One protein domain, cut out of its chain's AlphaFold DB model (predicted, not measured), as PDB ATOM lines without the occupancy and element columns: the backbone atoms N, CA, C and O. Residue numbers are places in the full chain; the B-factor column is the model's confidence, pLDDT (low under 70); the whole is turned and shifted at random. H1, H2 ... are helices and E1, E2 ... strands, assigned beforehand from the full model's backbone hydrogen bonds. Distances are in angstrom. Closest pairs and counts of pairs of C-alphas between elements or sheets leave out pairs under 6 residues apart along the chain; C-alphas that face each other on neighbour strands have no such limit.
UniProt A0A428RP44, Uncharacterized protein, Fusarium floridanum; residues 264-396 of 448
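Overview. This is residues 264 to 396 of the 448 residues of an uncharacterized protein of Fusarium floridanum (UniProt A0A428RP44). A twisted slab of five strands, E4, E5, E6, E1 and E7, has two helices, H2 and H3, over one face and no named helix on the other. Beyond these helices, away from the sheet, the short helix H1 and the small strand hairpin E2 and E3 make a further part, and residues 289 to 294 at the hairpin's tip stick out. The 133 printed residues hold three named helices and seven named strands, in the order E1 E2 E3 H1 H2 E4 E5 E6 H3 E7; both sheets are antiparallel and the class is mixed, helices and strands. The whole is compact, with a radius of gyration of the C-alphas of 14.6 A and spans of 39 by 35 by 25 A.

Along the chain. In the large sheet E4 is residues 333 to 337, E5 343 to 349 with 19.1 A, E6 352 to 359 with 22.8 A, E1 264 to 269 with 16.5 A, and E7 392 to 395. E1 begins at C-alpha 264, (-43.242, -45.406, 87.709). H2 is residues 311 to 324, 20.4 A long, and H3 361 to 378, 25.5 A, ending at C-alpha 378, (-57.549, -28.039, 99.631). H1 is residues 299 to 306, E2 285 to 289 and E3 294 to 298.

Arrangement. E4, E5 and E6 form a meander, each strand the antiparallel neighbour of the one before; N 334 and O 346 are 2.8 A apart, N 345 and O 356 2.9 A. E1 is the antiparallel neighbour of E6, with N 267 and O 355 at 2.8 A, and of the edge strand E7, with N 268 and O 392 at 2.9 A. E6, H3 and E7 make a split strand-helix-strand unit, two strands running the same way with E1 between them, and its crossover is right-handed. H2 and H3 lie on the same face, in two layers: H2 over E4 and E5 at a height of 8.4 A, H3 over E6 and E1 at 9.3 A. H2 and H3 only just touch, with 3 pairs of C-alphas within 8 A, the closest those of Gly 311 and Gln 370 at 7.3 A. H1 and H2 form a helical hairpin and touch, the closest C-alphas being those of Val 303 and Gly 311, 6.0 A apart. In the hairpin E2 and E3, N 286 and O 297 are 2.8 A apart; the closest C-alphas of E2 and H3 are those of Ala 286 and Ala 377, at 5.7 A. In H1, H2 and H3 every O i to N i+4 pair is within hydrogen-bond range.

Size, cuts and confidence. The two C-alphas farthest apart, those of Asp 292 and Asp 329, are 47.4 A from each other. The printed part has no cut; the links E1 to E2 and H3 to E7 are long. Mean pLDDT of the printed part is 73.6, with residues 270 to 279, 287 to 295, 326 to 331 and 379 to 396 under 70.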
ATOM      1  N   CYS A 264     -42.737 -46.693  88.186       87.88
ATOM      2  CA  CYS A 264     -43.242 -45.406  87.709       87.88
ATOM      3  C   CYS A 264     -44.778 -45.394  87.804       87.88
ATOM      4  O   CYS A 264     -45.441 -46.322  87.321       87.88
ATOM      5  N   VAL A 265     -45.344 -44.370  88.450       86.31
ATOM      6  CA  VAL A 265     -46.787 -44.213  88.710       86.31
ATOM      7  C   VAL A 265     -47.209 -42.773  88.441       86.31
ATOM      8  O   VAL A 265     -46.545 -41.853  88.902       86.31
ATOM      9  N   THR A 266     -48.338 -42.571  87.751       87.88
ATOM     10  CA  THR A 266     -48.940 -41.238  87.568       87.88
ATOM     11  C   THR A 266     -50.262 -41.129  88.329       87.88
ATOM     12  O   THR A 266     -51.226 -41.866  88.076       87.88
ATOM     13  N   PHE A 267     -50.310 -40.170  89.249       85.06
ATOM     14  CA  PHE A 267     -51.503 -39.740  89.973       85.06
ATOM     15  C   PHE A 267     -52.216 -38.629  89.191       85.06
ATOM     16  O   PHE A 267     -51.563 -37.733  88.658       85.06
ATOM     17  N   GLU A 268     -53.549 -38.660  89.150       84.94
ATOM     18  CA  GLU A 268     -54.378 -37.604  88.562       84.94
ATOM     19  C   GLU A 268     -55.111 -36.841  89.671       84.94
ATOM     20  O   GLU A 268     -55.962 -37.378  90.393       84.94
ATOM     21  N   LEU A 269     -54.782 -35.558  89.807       79.81
ATOM     22  CA  LEU A 269     -55.374 -34.663  90.789       79.81
ATOM     23  C   LEU A 269     -56.464 -33.836  90.099       79.81
ATOM     24  O   LEU A 269     -56.196 -32.811  89.464       79.81
ATOM     25  N   GLY A 270     -57.711 -34.293  90.236       66.62
ATOM     26  CA  GLY A 270     -58.893 -33.568  89.770       66.62
ATOM     27  C   GLY A 270     -58.986 -32.201  90.449       66.62
ATOM     28  O   GLY A 270     -59.325 -32.110  91.628       66.62
ATOM     29  N   PHE A 271     -58.655 -31.149  89.703       65.81
ATOM     30  CA  PHE A 271     -58.328 -29.822  90.222       65.81
ATOM     31  C   PHE A 271     -59.534 -29.115  90.864       65.81
ATOM     32  O   PHE A 271     -60.593 -28.970  90.249       65.81
ATOM     33  N   PRO A 272     -59.368 -28.616  92.101       53.25
ATOM     34  CA  PRO A 272     -59.819 -27.254  92.372       53.25
ATOM     35  C   PRO A 272     -58.779 -26.452  93.177       53.25
ATOM     36  O   PRO A 272     -59.158 -25.605  93.990       53.25
ATOM     37  N   PHE A 273     -57.477 -26.685  92.955       56.56
ATOM     38  CA  PHE A 273     -56.391 -25.862  93.510       56.56
ATOM     39  C   PHE A 273     -56.333 -24.479  92.831       56.56
ATOM     40  O   PHE A 273     -55.330 -24.084  92.248       56.56
ATOM     41  N   ALA A 274     -57.420 -23.718  92.909       54.94
ATOM     42  CA  ALA A 274     -57.452 -22.307  92.564       54.94
ATOM     43  C   ALA A 274     -57.372 -21.499  93.868       54.94
ATOM     44  O   ALA A 274     -58.425 -21.221  94.458       54.94
ATOM     45  N   PRO A 275     -56.178 -21.126  94.377       52.28
ATOM     46  CA  PRO A 275     -56.087 -20.287  95.563       52.28
ATOM     47  C   PRO A 275     -56.946 -19.030  95.426       52.28
ATOM     48  O   PRO A 275     -57.148 -18.515  94.323       52.28
ATOM     49  N   GLN A 276     -57.457 -18.519  96.550       52.06
ATOM     50  CA  GLN A 276     -57.950 -17.136  96.562       52.06
ATOM     51  C   GLN A 276     -56.797 -16.234  96.102       52.06
ATOM     52  O   GLN A 276     -55.637 -16.539  96.379       52.06
ATOM     53  N   GLN A 277     -57.115 -15.196  95.328       53.69
ATOM     54  CA  GLN A 277     -56.142 -14.426  94.543       53.69
ATOM     55  C   GLN A 277     -54.920 -14.023  95.393       53.69
ATOM     56  O   GLN A 277     -55.041 -13.211  96.304       53.69
ATOM     57  N   GLY A 278     -53.757 -14.621  95.100       62.66
ATOM     58  CA  GLY A 278     -52.479 -14.356  95.775       62.66
ATOM     59  C   GLY A 278     -52.072 -15.285  96.935       62.66
ATOM     60  O   GLY A 278     -50.909 -15.242  97.320       62.66
ATOM     61  N   ILE A 279     -52.952 -16.139  97.474       69.50
ATOM     62  CA  ILE A 279     -52.597 -17.068  98.574       69.50
ATOM     63  C   ILE A 279     -51.765 -18.251  98.040       69.50
ATOM     64  O   ILE A 279     -52.086 -18.790  96.975       69.50
ATOM     65  N   LYS A 280     -50.730 -18.694  98.773       85.31
ATOM     66  CA  LYS A 280     -49.979 -19.928  98.455       85.31
ATOM     67  C   LYS A 280     -50.621 -21.166  99.086       85.31
ATOM     68  O   LYS A 280     -51.166 -21.094 100.180       85.31
ATOM     69  N   LEU A 281     -50.475 -22.330  98.451       85.00
ATOM     70  CA  LEU A 281     -50.933 -23.630  98.962       85.00
ATOM     71  C   LEU A 281     -50.413 -23.913 100.378       85.00
ATOM     72  O   LEU A 281     -51.162 -24.418 101.203       85.00
ATOM     73  N   ALA A 282     -49.161 -23.542 100.670       87.25
ATOM     74  CA  ALA A 282     -48.537 -23.717 101.982       87.25
ATOM     75  C   ALA A 282     -49.206 -22.874 103.090       87.25
ATOM     76  O   ALA A 282     -49.317 -23.322 104.226       87.25
ATOM     77  N   GLU A 283     -49.696 -21.682 102.735       86.81
ATOM     78  CA  GLU A 283     -50.342 -20.706 103.628       86.81
ATOM     79  C   GLU A 283     -51.834 -21.008 103.854       86.81
ATOM     80  O   GLU A 283     -52.476 -20.389 104.704       86.81
ATOM     81  N   MET A 284     -52.420 -21.937 103.089       81.12
ATOM     82  CA  MET A 284     -53.825 -22.306 103.242       81.12
ATOM     83  C   MET A 284     -54.051 -23.056 104.559       81.12
ATOM     84  O   MET A 284     -53.271 -23.923 104.945       81.12
ATOM     85  N   ILE A 285     -55.144 -22.721 105.247       79.06
ATOM     86  CA  ILE A 285     -55.510 -23.332 106.527       79.06
ATOM     87  C   ILE A 285     -56.161 -24.696 106.279       79.06
ATOM     88  O   ILE A 285     -57.175 -24.788 105.586       79.06
ATOM     89  N   ALA A 286     -55.608 -25.732 106.901       71.69
ATOM     90  CA  ALA A 286     -56.187 -27.060 107.009       71.69
ATOM     91  C   ALA A 286     -56.776 -27.280 108.413       71.69
ATOM     92  O   ALA A 286     -56.216 -26.849 109.425       71.69
ATOM     93  N   VAL A 287     -57.899 -27.997 108.471       68.06
ATOM     94  CA  VAL A 287     -58.499 -28.487 109.720       68.06
ATOM     95  C   VAL A 287     -58.387 -30.007 109.714       68.06
ATOM     96  O   VAL A 287     -58.861 -30.655 108.781       68.06
ATOM     97  N   THR A 288     -57.729 -30.570 110.722       67.81
ATOM     98  CA  THR A 288     -57.370 -31.992 110.793       67.81
ATOM     99  C   THR A 288     -57.637 -32.538 112.192       67.81
ATOM    100  O   THR A 288     -57.536 -31.808 113.171       67.81
ATOM    101  N   GLY A 289     -58.004 -33.815 112.311       60.97
ATOM    102  CA  GLY A 289     -58.256 -34.449 113.606       60.97
ATOM    103  C   GLY A 289     -59.506 -35.320 113.627       60.97
ATOM    104  O   GLY A 289     -59.956 -35.816 112.592       60.97
ATOM    105  N   PHE A 290     -60.036 -35.509 114.829       55.03
ATOM    106  CA  PHE A 290     -61.174 -36.365 115.144       55.03
ATOM    107  C   PHE A 290     -62.426 -35.514 115.459       55.03
ATOM    108  O   PHE A 290     -62.317 -34.296 115.613       55.03
ATOM    109  N   PRO A 291     -63.637 -36.104 115.520       50.44
ATOM    110  CA  PRO A 291     -64.891 -35.348 115.682       50.44
ATOM    111  C   PRO A 291     -65.020 -34.642 117.042       50.44
ATOM    112  O   PRO A 291     -65.766 -33.675 117.177       50.44
ATOM    113  N   ASP A 292     -64.314 -35.166 118.037       52.38
ATOM    114  CA  ASP A 292     -64.156 -34.687 119.406       52.38
ATOM    115  C   ASP A 292     -62.912 -33.798 119.590       52.38
ATOM    116  O   ASP A 292     -62.924 -32.900 120.431       52.38
ATOM    117  N   GLU A 293     -61.863 -34.000 118.786       54.03
ATOM    118  CA  GLU A 293     -60.588 -33.278 118.884       54.03
ATOM    119  C   GLU A 293     -60.071 -32.822 117.506       54.03
ATOM    120  O   GLU A 293     -59.350 -33.549 116.816       54.03
ATOM    121  N   ALA A 294     -60.410 -31.588 117.117       64.12
ATOM    122  CA  ALA A 294     -59.943 -30.956 115.882       64.12
ATOM    123  C   ALA A 294     -58.791 -29.964 116.131       64.12
ATOM    124  O   ALA A 294     -58.856 -29.113 117.019       64.12
ATOM    125  N   GLN A 295     -57.767 -30.038 115.287       64.56
ATOM    126  CA  GLN A 295     -56.638 -29.118 115.202       64.56
ATOM    127  C   GLN A 295     -56.782 -28.225 113.958       64.56
ATOM    128  O   GLN A 295     -57.321 -28.634 112.927       64.56
ATOM    129  N   VAL A 296     -56.284 -26.992 114.051       71.12
ATOM    130  CA  VAL A 296     -56.208 -26.040 112.935       71.12
ATOM    131  C   VAL A 296     -54.740 -25.685 112.723       71.12
ATOM    132  O   VAL A 296     -54.055 -25.331 113.679       71.12
ATOM    133  N   THR A 297     -54.264 -25.800 111.486       76.56
ATOM    134  CA  THR A 297     -52.873 -25.519 111.079       76.56
ATOM    135  C   THR A 297     -52.855 -24.930 109.675       76.56
ATOM    136  O   THR A 297     -53.829 -25.058 108.935       76.56
ATOM    137  N   THR A 298     -51.746 -24.337 109.261       83.44
ATOM    138  CA  THR A 298     -51.422 -24.208 107.839       83.44
ATOM    139  C   THR A 298     -51.101 -25.573 107.223       83.44
ATOM    140  O   THR A 298     -50.709 -26.527 107.901       83.44
ATOM    141  N   VAL A 299     -51.227 -25.665 105.902       84.50
ATOM    142  CA  VAL A 299     -50.761 -26.815 105.119       84.50
ATOM    143  C   VAL A 299     -49.253 -27.029 105.277       84.50
ATOM    144  O   VAL A 299     -48.817 -28.177 105.326       84.50
ATOM    145  N   GLU A 300     -48.455 -25.964 105.409       88.62
ATOM    146  CA  GLU A 300     -47.011 -26.097 105.631       88.62
ATOM    147  C   GLU A 300     -46.676 -26.750 106.981       88.62
ATOM    148  O   GLU A 300     -45.856 -27.665 107.027       88.62
ATOM    149  N   GLU A 301     -47.320 -26.322 108.071       84.81
ATOM    150  CA  GLU A 301     -47.132 -26.906 109.407       84.81
ATOM    151  C   GLU A 301     -47.537 -28.384 109.437       84.81
ATOM    152  O   GLU A 301     -46.781 -29.216 109.940       84.81
ATOM    153  N   TYR A 302     -48.687 -28.735 108.849       83.06
ATOM    154  CA  TYR A 302     -49.139 -30.127 108.808       83.06
ATOM    155  C   TYR A 302     -48.215 -31.016 107.965       83.06
ATOM    156  O   TYR A 302     -47.850 -32.112 108.393       83.06
ATOM    157  N   VAL A 303     -47.785 -30.548 106.787       85.94
ATOM    158  CA  VAL A 303     -46.857 -31.308 105.933       85.94
ATOM    159  C   VAL A 303     -45.483 -31.444 106.593       85.94
ATOM    160  O   VAL A 303     -44.904 -32.527 106.540       85.94
ATOM    161  N   ARG A 304     -44.989 -30.404 107.280       88.00
ATOM    162  CA  ARG A 304     -43.753 -30.461 108.081       88.00
ATOM    163  C   ARG A 304     -43.858 -31.463 109.238       88.00
ATOM    164  O   ARG A 304     -42.865 -32.105 109.555       88.00
ATOM    165  N   TYR A 305     -45.034 -31.620 109.849       79.12
ATOM    166  CA  TYR A 305     -45.264 -32.586 110.930       79.12
ATOM    167  C   TYR A 305     -45.379 -34.040 110.430       79.12
ATOM    168  O   TYR A 305     -44.815 -34.949 111.033       79.12
ATOM    169  N   MET A 306     -46.088 -34.272 109.318       78.19
ATOM    170  CA  MET A 306     -46.376 -35.623 108.807       78.19
ATOM    171  C   MET A 306     -45.300 -36.194 107.870       78.19
ATOM    172  O   MET A 306     -45.048 -37.401 107.884       78.19
ATOM    173  N   TRP A 307     -44.652 -35.341 107.073       86.81
ATOM    174  CA  TRP A 307     -43.641 -35.715 106.074       86.81
ATOM    175  C   TRP A 307     -42.385 -34.824 106.201       86.81
ATOM    176  O   TRP A 307     -42.026 -34.116 105.253       86.81
ATOM    177  N   PRO A 308     -41.715 -34.830 107.374       79.62
ATOM    178  CA  PRO A 308     -40.679 -33.855 107.744       79.62
ATOM    179  C   PRO A 308     -39.449 -33.817 106.826       79.62
ATOM    180  O   PRO A 308     -38.816 -32.770 106.728       79.62
ATOM    181  N   CYS A 309     -39.098 -34.922 106.159       81.25
ATOM    182  CA  CYS A 309     -37.905 -34.984 105.306       81.25
ATOM    183  C   CYS A 309     -38.115 -34.266 103.965       81.25
ATOM    184  O   CYS A 309     -37.404 -33.311 103.652       81.25
ATOM    185  N   ASP A 310     -39.104 -34.708 103.182       83.12
ATOM    186  CA  ASP A 310     -39.248 -34.310 101.777       83.12
ATOM    187  C   ASP A 310     -40.644 -33.801 101.385       83.12
ATOM    188  O   ASP A 310     -40.806 -33.259 100.289       83.12
ATOM    189  N   GLY A 311     -41.649 -33.858 102.269       85.50
ATOM    190  CA  GLY A 311     -43.019 -33.468 101.917       85.50
ATOM    191  C   GLY A 311     -43.151 -32.001 101.487       85.50
ATOM    192  O   GLY A 311     -43.926 -31.662 100.587       85.50
ATOM    193  N   LEU A 312     -42.328 -31.113 102.054       91.00
ATOM    194  CA  LEU A 312     -42.268 -29.710 101.636       91.00
ATOM    195  C   LEU A 312     -41.699 -29.522 100.217       91.00
ATOM    196  O   LEU A 312     -41.952 -28.480  99.615       91.00
ATOM    197  N   ARG A 313     -40.977 -30.497  99.641       91.62
ATOM    198  CA  ARG A 313     -40.555 -30.446  98.228       91.62
ATOM    199  C   ARG A 313     -41.734 -30.674  97.295       91.62
ATOM    200  O   ARG A 313     -41.949 -29.858  96.404       91.62
ATOM    201  N   LEU A 314     -42.532 -31.715  97.540       90.62
ATOM    202  CA  LEU A 314     -43.714 -32.024  96.729       90.62
ATOM    203  C   LEU A 314     -44.745 -30.884  96.778       90.62
ATOM    204  O   LEU A 314     -45.254 -30.458  95.743       90.62
ATOM    205  N   LEU A 315     -44.968 -30.303  97.962       90.88
ATOM    206  CA  LEU A 315     -45.810 -29.111  98.126       90.88
ATOM    207  C   LEU A 315     -45.295 -27.907  97.310       90.88
ATOM    208  O   LEU A 315     -46.092 -27.184  96.713       90.88
ATOM    209  N   ARG A 316     -43.971 -27.701  97.244       90.88
ATOM    210  CA  ARG A 316     -43.354 -26.644  96.421       90.88
ATOM    211  C   ARG A 316     -43.458 -26.931  94.924       90.88
ATOM    212  O   ARG A 316     -43.736 -26.001  94.179       90.88
ATOM    213  N   ALA A 317     -43.299 -28.177  94.476       90.31
ATOM    214  CA  ALA A 317     -43.471 -28.537  93.066       90.31
ATOM    215  C   ALA A 317     -44.907 -28.262  92.579       90.31
ATOM    216  O   ALA A 317     -45.103 -27.634  91.539       90.31
ATOM    217  N   LEU A 318     -45.908 -28.627  93.389       88.38
ATOM    218  CA  LEU A 318     -47.315 -28.288  93.145       88.38
ATOM    219  C   LEU A 318     -47.549 -26.766  93.119       88.38
ATOM    220  O   LEU A 318     -48.257 -26.276  92.242       88.38
ATOM    221  N   GLN A 319     -46.933 -26.006  94.036       87.19
ATOM    222  CA  GLN A 319     -47.012 -24.539  94.042       87.19
ATOM    223  C   GLN A 319     -46.418 -23.922  92.767       87.19
ATOM    224  O   GLN A 319     -47.057 -23.060  92.173       87.19
ATOM    225  N   MET A 320     -45.233 -24.372  92.332       87.00
ATOM    226  CA  MET A 320     -44.564 -23.861  91.129       87.00
ATOM    227  C   MET A 320     -45.437 -24.030  89.884       87.00
ATOM    228  O   MET A 320     -45.604 -23.082  89.127       87.00
ATOM    229  N   VAL A 321     -46.046 -25.204  89.692       84.50
ATOM    230  CA  VAL A 321     -46.935 -25.458  88.546       84.50
ATOM    231  C   VAL A 321     -48.233 -24.640  88.637       84.50
ATOM    232  O   VAL A 321     -48.699 -24.111  87.628       84.50
ATOM    233  N   VAL A 322     -48.796 -24.460  89.839       80.31
ATOM    234  CA  VAL A 322     -49.967 -23.587  90.056       80.31
ATOM    235  C   VAL A 322     -49.655 -22.114  89.772       80.31
ATOM    236  O   VAL A 322     -50.503 -21.436  89.191       80.31
ATOM    237  N   ASP A 323     -48.472 -21.608  90.123       80.38
ATOM    238  CA  ASP A 323     -48.091 -20.229  89.801       80.38
ATOM    239  C   ASP A 323     -47.736 -20.052  88.319       80.38
ATOM    240  O   ASP A 323     -48.312 -19.173  87.682       80.38
ATOM    241  N   SER A 324     -46.928 -20.937  87.722       77.38
ATOM    242  CA  SER A 324     -46.616 -20.892  86.281       77.38
ATOM    243  C   SER A 324     -47.865 -20.974  85.392       77.38
ATOM    244  O   SER A 324     -47.879 -20.406  84.306       77.38
ATOM    245  N   SER A 325     -48.953 -21.606  85.858       70.69
ATOM    246  CA  SER A 325     -50.250 -21.626  85.154       70.69
ATOM    247  C   SER A 325     -50.956 -20.267  85.036       70.69
ATOM    248  O   SER A 325     -51.924 -20.136  84.283       70.69
ATOM    249  N   ARG A 326     -50.511 -19.263  85.802       67.38
ATOM    250  CA  ARG A 326     -51.047 -17.892  85.799       67.38
ATOM    251  C   ARG A 326     -50.269 -16.980  84.852       67.38
ATOM    252  O   ARG A 326     -50.825 -15.981  84.394       67.38
ATOM    253  N   ASP A 327     -49.019 -17.331  84.565       62.03
ATOM    254  CA  ASP A 327     -48.128 -16.591  83.682       62.03
ATOM    255  C   ASP A 327     -48.242 -17.087  82.232       62.03
ATOM    256  O   ASP A 327     -48.523 -18.250  81.948       62.03
ATOM    257  N   ALA A 328     -48.011 -16.190  81.273       56.53
ATOM    258  CA  ALA A 328     -48.173 -16.494  79.849       56.53
ATOM    259  C   ALA A 328     -47.010 -17.309  79.236       56.53
ATOM    260  O   ALA A 328     -47.054 -17.621  78.047       56.53
ATOM    261  N   ASP A 329     -45.975 -17.633  80.020       55.06
ATOM    262  CA  ASP A 329     -44.667 -18.112  79.535       55.06
ATOM    263  C   ASP A 329     -44.554 -19.651  79.425       55.06
ATOM    264  O   ASP A 329     -43.488 -20.203  79.168       55.06
ATOM    265  N   GLY A 330     -45.674 -20.366  79.578       54.62
ATOM    266  CA  GLY A 330     -45.860 -21.716  79.026       54.62
ATOM    267  C   GLY A 330     -45.162 -22.887  79.731       54.62
ATOM    268  O   GLY A 330     -45.264 -24.010  79.239       54.62
ATOM    269  N   MET A 331     -44.491 -22.681  80.869       60.19
ATOM    270  CA  MET A 331     -43.906 -23.775  81.658       60.19
ATOM    271  C   MET A 331     -45.002 -24.579  82.383       60.19
ATOM    272  O   MET A 331     -45.373 -24.269  83.515       60.19
ATOM    273  N   SER A 332     -45.532 -25.611  81.722       75.88
ATOM    274  CA  SER A 332     -46.617 -26.454  82.245       75.88
ATOM    275  C   SER A 332     -46.162 -27.655  83.081       75.88
ATOM    276  O   SER A 332     -47.028 -28.316  83.652       75.88
ATOM    277  N   SER A 333     -44.857 -27.947  83.182       85.88
ATOM    278  CA  SER A 333     -44.327 -28.984  84.081       85.88
ATOM    279  C   SER A 333     -43.148 -28.518  84.944       85.88
ATOM    280  O   SER A 333     -42.494 -27.515  84.658       85.88
ATOM    281  N   PHE A 334     -42.910 -29.230  86.048       89.75
ATOM    282  CA  PHE A 334     -41.814 -28.983  86.984       89.75
ATOM    283  C   PHE A 334     -41.342 -30.296  87.624       89.75
ATOM    284  O   PHE A 334     -42.149 -31.046  88.177       89.75
ATOM    285  N   GLY A 335     -40.033 -30.557  87.566       90.38
ATOM    286  CA  GLY A 335     -39.401 -31.755  88.125       90.38
ATOM    287  C   GLY A 335     -38.649 -31.493  89.434       90.38
ATOM    288  O   GLY A 335     -38.006 -30.452  89.586       90.38
ATOM    289  N   ILE A 336     -38.691 -32.450  90.363       93.19
ATOM    290  CA  ILE A 336     -37.871 -32.492  91.584       93.19
ATOM    291  C   ILE A 336     -37.336 -33.906  91.841       93.19
ATOM    292  O   ILE A 336     -37.988 -34.885  91.498       93.19
ATOM    293  N   THR A 337     -36.208 -33.997  92.545       91.81
ATOM    294  CA  THR A 337     -35.672 -35.253  93.097       91.81
ATOM    295  C   THR A 337     -35.698 -35.189  94.629       91.81
ATOM    296  O   THR A 337     -35.365 -34.152  95.224       91.81
ATOM    297  N   LEU A 338     -36.111 -36.283  95.272       87.44
ATOM    298  CA  LEU A 338     -36.129 -36.466  96.729       87.44
ATOM    299  C   LEU A 338     -34.778 -36.989  97.261       87.44
ATOM    300  O   LEU A 338     -33.881 -37.327  96.488       87.44
ATOM    301  N   GLN A 339     -34.602 -37.056  98.585       81.00
ATOM    302  CA  GLN A 339     -33.340 -37.502  99.199       81.00
ATOM    303  C   GLN A 339     -32.998 -38.973  98.905       81.00
ATOM    304  O   GLN A 339     -31.822 -39.321  98.830       81.00
ATOM    305  N   ASP A 340     -34.006 -39.815  98.673       78.06
ATOM    306  CA  ASP A 340     -33.863 -41.240  98.343       78.06
ATOM    307  C   ASP A 340     -33.750 -41.528  96.831       78.06
ATOM    308  O   ASP A 340     -33.873 -42.678  96.414       78.06
ATOM    309  N   LYS A 341     -33.497 -40.493  96.014       84.81
ATOM    310  CA  LYS A 341     -33.526 -40.510  94.538       84.81
ATOM    311  C   LYS A 341     -34.906 -40.765  93.911       84.81
ATOM    312  O   LYS A 341     -34.963 -41.047  92.719       84.81
ATOM    313  N   THR A 342     -36.012 -40.650  94.650       88.06
ATOM    314  CA  THR A 342     -37.340 -40.622  94.013       88.06
ATOM    315  C   THR A 342     -37.459 -39.360  93.157       88.06
ATOM    316  O   THR A 342     -37.398 -38.249  93.689       88.06
ATOM    317  N   ASP A 343     -37.637 -39.516  91.850       92.50
ATOM    318  CA  ASP A 343     -37.905 -38.418  90.922       92.50
ATOM    319  C   ASP A 343     -39.416 -38.176  90.813       92.50
ATOM    320  O   ASP A 343     -40.223 -39.110  90.791       92.50
ATOM    321  N   ILE A 344     -39.818 -36.905  90.768       94.12
ATOM    322  CA  ILE A 344     -41.215 -36.484  90.653       94.12
ATOM    323  C   ILE A 344     -41.337 -35.403  89.585       94.12
ATOM    324  O   ILE A 344     -40.749 -34.331  89.715       94.12
ATOM    325  N   GLU A 345     -42.173 -35.649  88.578       93.44
ATOM    326  CA  GLU A 345     -42.606 -34.652  87.601       93.44
ATOM    327  C   GLU A 345     -44.071 -34.278  87.849       93.44
ATOM    328  O   GLU A 345     -44.958 -35.134  87.872       93.44
ATOM    329  N   VAL A 346     -44.329 -32.983  88.028       90.69
ATOM    330  CA  VAL A 346     -45.676 -32.407  88.121       90.69
ATOM    331  C   VAL A 346     -45.989 -31.709  86.801       90.69
ATOM    332  O   VAL A 346     -45.229 -30.835  86.400       90.69
ATOM    333  N   GLU A 347     -47.104 -32.035  86.147       88.38
ATOM    334  CA  GLU A 347     -47.599 -31.374  84.925       88.38
ATOM    335  C   GLU A 347     -49.020 -30.826  85.154       88.38
ATOM    336  O   GLU A 347     -49.832 -31.466  85.822       88.38
ATOM    337  N   LEU A 348     -49.362 -29.667  84.583       83.56
ATOM    338  CA  LEU A 348     -50.742 -29.186  84.462       83.56
ATOM    339  C   LEU A 348     -51.236 -29.320  83.015       83.56
ATOM    340  O   LEU A 348     -50.996 -28.451  82.174       83.56
ATOM    341  N   THR A 349     -52.011 -30.367  82.745       75.19
ATOM    342  CA  THR A 349     -52.599 -30.641  81.430       75.19
ATOM    343  C   THR A 349     -54.083 -30.264  81.426       75.19
ATOM    344  O   THR A 349     -54.891 -30.863  82.130       75.19
ATOM    345  N   SER A 350     -54.485 -29.284  80.610       70.44
ATOM    346  CA  SER A 350     -55.904 -28.936  80.358       70.44
ATOM    347  C   SER A 350     -56.782 -28.667  81.602       70.44
ATOM    348  O   SER A 350     -58.000 -28.835  81.543       70.44
ATOM    349  N   GLY A 351     -56.191 -28.234  82.721       70.75
ATOM    350  CA  GLY A 351     -56.905 -27.993  83.986       70.75
ATOM    351  C   GLY A 351     -56.922 -29.175  84.963       70.75
ATOM    352  O   GLY A 351     -57.610 -29.098  85.976       70.75
ATOM    353  N   THR A 352     -56.153 -30.231  84.697       77.00
ATOM    354  CA  THR A 352     -55.886 -31.356  85.604       77.00
ATOM    355  C   THR A 352     -54.397 -31.390  85.935       77.00
ATOM    356  O   THR A 352     -53.576 -31.214  85.036       77.00
ATOM    357  N   VAL A 353     -54.029 -31.625  87.199       82.75
ATOM    358  CA  VAL A 353     -52.617 -31.830  87.569       82.75
ATOM    359  C   VAL A 353     -52.294 -33.320  87.538       82.75
ATOM    360  O   VAL A 353     -52.948 -34.114  88.215       82.75
ATOM    361  N   LEU A 354     -51.277 -33.684  86.768       87.38
ATOM    362  CA  LEU A 354     -50.659 -35.002  86.763       87.38
ATOM    363  C   LEU A 354     -49.409 -34.957  87.645       87.38
ATOM    364  O   LEU A 354     -48.634 -34.006  87.575       87.38
ATOM    365  N   VAL A 355     -49.205 -35.983  88.468       90.00
ATOM    366  CA  VAL A 355     -47.961 -36.162  89.228       90.00
ATOM    367  C   VAL A 355     -47.410 -37.540  88.912       90.00
ATOM    368  O   VAL A 355     -47.971 -38.545  89.349       90.00
ATOM    369  N   THR A 356     -46.336 -37.592  88.132       91.88
ATOM    370  CA  THR A 356     -45.581 -38.818  87.864       91.88
ATOM    371  C   THR A 356     -44.482 -38.954  88.910       91.88
ATOM    372  O   THR A 356     -43.739 -38.007  89.143       91.88
ATOM    373  N   VAL A 357     -44.390 -40.121  89.541       91.44
ATOM    374  CA  VAL A 357     -43.393 -40.459  90.562       91.44
ATOM    375  C   VAL A 357     -42.639 -41.706  90.108       91.44
ATOM    376  O   VAL A 357     -43.274 -42.719  89.798       91.44
ATOM    377  N   GLU A 358     -41.308 -41.642  90.091       90.94
ATOM    378  CA  GLU A 358     -40.418 -42.778  89.848       90.94
ATOM    379  C   GLU A 358     -39.496 -43.015  91.054       90.94
ATOM    380  O   GLU A 358     -38.746 -42.132  91.455       90.94
ATOM    381  N   GLY A 359     -39.563 -44.202  91.665       86.94
ATOM    382  CA  GLY A 359     -38.814 -44.533  92.888       86.94
ATOM    383  C   GLY A 359     -39.199 -45.900  93.463       86.94
ATOM    384  O   GLY A 359     -39.785 -46.722  92.754       86.94
ATOM    385  N   SER A 360     -38.892 -46.170  94.742       85.19
ATOM    386  CA  SER A 360     -39.424 -47.376  95.408       85.19
ATOM    387  C   SER A 360     -40.948 -47.340  95.515       85.19
ATOM    388  O   SER A 360     -41.566 -46.277  95.630       85.19
ATOM    389  N   ALA A 361     -41.552 -48.524  95.604       83.94
ATOM    390  CA  ALA A 361     -42.961 -48.667  95.948       83.94
ATOM    391  C   ALA A 361     -43.330 -47.932  97.257       83.94
ATOM    392  O   ALA A 361     -44.387 -47.303  97.328       83.94
ATOM    393  N   CYS A 362     -42.447 -47.935  98.264       83.06
ATOM    394  CA  CYS A 362     -42.657 -47.209  99.520       83.06
ATOM    395  C   CYS A 362     -42.696 -45.685  99.334       83.06
ATOM    396  O   CYS A 362     -43.576 -45.032  99.889       83.06
ATOM    397  N   SER A 363     -41.787 -45.115  98.542       86.69
ATOM    398  CA  SER A 363     -41.728 -43.667  98.300       86.69
ATOM    399  C   SER A 363     -42.909 -43.182  97.452       86.69
ATOM    400  O   SER A 363     -43.472 -42.122  97.721       86.69
ATOM    401  N   ILE A 364     -43.362 -43.997  96.493       87.12
ATOM    402  CA  ILE A 364     -44.584 -43.755  95.708       87.12
ATOM    403  C   ILE A 364     -45.833 -43.789  96.600       87.12
ATOM    404  O   ILE A 364     -46.725 -42.954  96.443       87.12
ATOM    405  N   ALA A 365     -45.900 -44.720  97.554       84.88
ATOM    406  CA  ALA A 365     -46.991 -44.807  98.523       84.88
ATOM    407  C   ALA A 365     -47.031 -43.593  99.473       84.88
ATOM    408  O   ALA A 365     -48.096 -43.007  99.661       84.88
ATOM    409  N   GLU A 366     -45.874 -43.153  99.980       86.19
ATOM    410  CA  GLU A 366     -45.751 -41.953 100.821       86.19
ATOM    411  C   GLU A 366     -46.156 -40.674 100.064       86.19
ATOM    412  O   GLU A 366     -46.932 -39.867 100.584       86.19
ATOM    413  N   CYS A 367     -45.733 -40.536  98.799       88.56
ATOM    414  CA  CYS A 367     -46.216 -39.475  97.911       88.56
ATOM    415  C   CYS A 367     -47.737 -39.558  97.712       88.56
ATOM    416  O   CYS A 367     -48.419 -38.538  97.770       88.56
ATOM    417  N   GLY A 368     -48.290 -40.757  97.515       85.38
ATOM    418  CA  GLY A 368     -49.727 -40.971  97.344       85.38
ATOM    419  C   GLY A 368     -50.564 -40.579  98.566       85.38
ATOM    420  O   GLY A 368     -51.584 -39.906  98.402       85.38
ATOM    421  N   ASP A 369     -50.125 -40.923  99.783       82.69
ATOM    422  CA  ASP A 369     -50.756 -40.456 101.028       82.69
ATOM    423  C   ASP A 369     -50.703 -38.920 101.134       82.69
ATOM    424  O   ASP A 369     -51.716 -38.289 101.456       82.69
ATOM    425  N   GLN A 370     -49.563 -38.292 100.812       87.12
ATOM    426  CA  GLN A 370     -49.434 -36.832 100.851       87.12
ATOM    427  C   GLN A 370     -50.337 -36.144  99.815       87.12
ATOM    428  O   GLN A 370     -51.065 -35.207 100.156       87.12
ATOM    429  N   LEU A 371     -50.329 -36.603  98.560       86.56
ATOM    430  CA  LEU A 371     -51.199 -36.086  97.499       86.56
ATOM    431  C   LEU A 371     -52.679 -36.255  97.864       86.56
ATOM    432  O   LEU A 371     -53.488 -35.370  97.578       86.56
ATOM    433  N   ALA A 372     -53.036 -37.350  98.540       81.00
ATOM    434  CA  ALA A 372     -54.397 -37.586  98.993       81.00
ATOM    435  C   ALA A 372     -54.838 -36.659 100.115       81.00
ATOM    436  O   ALA A 372     -55.945 -36.108 100.056       81.00
ATOM    437  N   TRP A 373     -53.969 -36.432 101.095       82.38
ATOM    438  CA  TRP A 373     -54.236 -35.449 102.128       82.38
ATOM    439  C   TRP A 373     -54.345 -34.033 101.538       82.38
ATOM    440  O   TRP A 373     -55.312 -33.333 101.836       82.38
ATOM    441  N   LEU A 374     -53.444 -33.641 100.628       80.81
ATOM    442  CA  LEU A 374     -53.468 -32.330  99.965       80.81
ATOM    443  C   LEU A 374     -54.746 -32.107  99.142       80.81
ATOM    444  O   LEU A 374     -55.405 -31.080  99.312       80.81
ATOM    445  N   VAL A 375     -55.147 -33.062  98.291       77.50
ATOM    446  CA  VAL A 375     -56.413 -32.973  97.535       77.50
ATOM    447  C   VAL A 375     -57.613 -32.880  98.478       77.50
ATOM    448  O   VAL A 375     -58.521 -32.091  98.212       77.50
ATOM    449  N   THR A 376     -57.613 -33.609  99.596       73.56
ATOM    450  CA  THR A 376     -58.703 -33.551 100.583       73.56
ATOM    451  C   THR A 376     -58.757 -32.192 101.291       73.56
ATOM    452  O   THR A 376     -59.817 -31.571 101.341       73.56
ATOM    453  N   ALA A 377     -57.622 -31.709 101.810       74.12
ATOM    454  CA  ALA A 377     -57.522 -30.487 102.609       74.12
ATOM    455  C   ALA A 377     -57.797 -29.206 101.802       74.12
ATOM    456  O   ALA A 377     -58.349 -28.242 102.330       74.12
ATOM    457  N   LEU A 378     -57.432 -29.200 100.517       73.25
ATOM    458  CA  LEU A 378     -57.549 -28.039  99.631       73.25
ATOM    459  C   LEU A 378     -58.813 -28.074  98.745       73.25
ATOM    460  O   LEU A 378     -59.130 -27.079  98.087       73.25
ATOM    461  N   SER A 379     -59.557 -29.190  98.719       68.81
ATOM    462  CA  SER A 379     -60.805 -29.313  97.953       68.81
ATOM    463  C   SER A 379     -61.881 -28.355  98.460       68.81
ATOM    464  O   SER A 379     -62.476 -28.553  99.521       68.81
ATOM    465  N   ARG A 380     -62.207 -27.334  97.660       56.28
ATOM    466  CA  ARG A 380     -63.325 -26.439  97.973       56.28
ATOM    467  C   ARG A 380     -64.668 -27.156  97.889       56.28
ATOM    468  O   ARG A 380     -64.980 -27.813  96.898       56.28
ATOM    469  N   ARG A 381     -65.501 -26.924  98.907       51.22
ATOM    470  CA  ARG A 381     -66.939 -27.198  98.860       51.22
ATOM    471  C   ARG A 381     -67.574 -26.291  97.801       51.22
ATOM    472  O   ARG A 381     -67.659 -25.085  98.004       51.22
ATOM    473  N   SER A 382     -67.989 -26.882  96.686       38.59
ATOM    474  CA  SER A 382     -69.059 -26.325  95.850       38.59
ATOM    475  C   SER A 382     -70.401 -26.659  96.507       38.59
ATOM    476  O   SER A 382     -70.478 -27.636  97.255       38.59
ATOM    477  N   ASP A 383     -71.444 -25.875  96.240       37.78
ATOM    478  CA  ASP A 383     -72.765 -26.053  96.854       37.78
ATOM    479  C   ASP A 383     -73.447 -27.372  96.440       37.78
ATOM    480  O   ASP A 383     -74.147 -27.406  95.438       37.78
ATOM    481  N   GLU A 384     -73.223 -28.447  97.208       35.28
ATOM    482  CA  GLU A 384     -74.110 -29.613  97.403       35.28
ATOM    483  C   GLU A 384     -73.435 -30.648  98.335       35.28
ATOM    484  O   GLU A 384     -72.676 -31.503  97.889       35.28
ATOM    485  N   GLY A 385     -73.720 -30.593  99.645       37.09
ATOM    486  CA  GLY A 385     -73.344 -31.639 100.615       37.09
ATOM    487  C   GLY A 385     -71.843 -31.761 100.953       37.09
ATOM    488  O   GLY A 385     -70.966 -31.815 100.097       37.09
ATOM    489  N   ALA A 386     -71.506 -31.858 102.242       38.31
ATOM    490  CA  ALA A 386     -70.113 -32.004 102.672       38.31
ATOM    491  C   ALA A 386     -69.588 -33.445 102.479       38.31
ATOM    492  O   ALA A 386     -69.577 -34.233 103.423       38.31
ATOM    493  N   VAL A 387     -69.118 -33.773 101.271       38.75
ATOM    494  CA  VAL A 387     -68.448 -35.048 100.950       38.75
ATOM    495  C   VAL A 387     -66.959 -34.801 100.637       38.75
ATOM    496  O   VAL A 387     -66.662 -34.015  99.735       38.75
ATOM    497  N   PRO A 388     -66.007 -35.433 101.354       37.59
ATOM    498  CA  PRO A 388     -64.575 -35.289 101.082       37.59
ATOM    499  C   PRO A 388     -64.168 -35.980  99.768       37.59
ATOM    500  O   PRO A 388     -64.745 -37.002  99.391       37.59
ATOM    501  N   ARG A 389     -63.159 -35.434  99.074       39.75
ATOM    502  CA  ARG A 389     -62.638 -35.968  97.803       39.75
ATOM    503  C   ARG A 389     -61.252 -36.586  97.987       39.75
ATOM    504  O   ARG A 389     -60.332 -35.909  98.427       39.75
ATOM    505  N   ILE A 390     -61.131 -37.846  97.586       38.16
ATOM    506  CA  ILE A 390     -59.889 -38.629  97.503       38.16
ATOM    507  C   ILE A 390     -59.325 -38.459  96.071       38.16
ATOM    508  O   ILE A 390     -60.133 -38.383  95.139       38.16
ATOM    509  N   PRO A 391     -57.998 -38.371  95.846       34.50
ATOM    510  CA  PRO A 391     -57.416 -38.297  94.503       34.50
ATOM    511  C   PRO A 391     -57.547 -39.623  93.750       34.50
ATOM    512  O   PRO A 391     -57.747 -40.685  94.342       34.50
ATOM    513  N   CYS A 392     -57.345 -39.572  92.435       38.16
ATOM    514  CA  CYS A 392     -57.355 -40.756  91.591       38.16
ATOM    515  C   CYS A 392     -55.919 -41.206  91.285       38.16
ATOM    516  O   CYS A 392     -55.154 -40.485  90.649       38.16
ATOM    517  N   CYS A 393     -55.562 -42.441  91.647       30.47
ATOM    518  CA  CYS A 393     -54.495 -43.136  90.924       30.47
ATOM    519  C   CYS A 393     -55.039 -43.463  89.523       30.47
ATOM    520  O   CYS A 393     -56.133 -44.020  89.431       30.47
ATOM    521  N   VAL A 394     -54.326 -43.089  88.453       34.78
ATOM    522  CA  VAL A 394     -54.823 -43.243  87.065       34.78
ATOM    523  C   VAL A 394     -53.867 -44.025  86.166       34.78
ATOM    524  O   VAL A 394     -54.309 -44.621  85.184       34.78
ATOM    525  N   LYS A 395     -52.575 -44.106  86.503       32.16
ATOM    526  CA  LYS A 395     -51.622 -44.910  85.734       32.16
ATOM    527  C   LYS A 395     -50.637 -45.639  86.638       32.16
ATOM    528  O   LYS A 395     -49.885 -45.015  87.378       32.16
ATOM    529  N   MET A 396     -50.613 -46.960  86.514       34.59
ATOM    530  CA  MET A 396     -49.626 -47.840  87.130       34.59
ATOM    531  C   MET A 396     -48.973 -48.691  86.029       34.59
ATOM    532  O   MET A 396     -49.536 -48.848  84.942       34.59
TER     533      MET A 396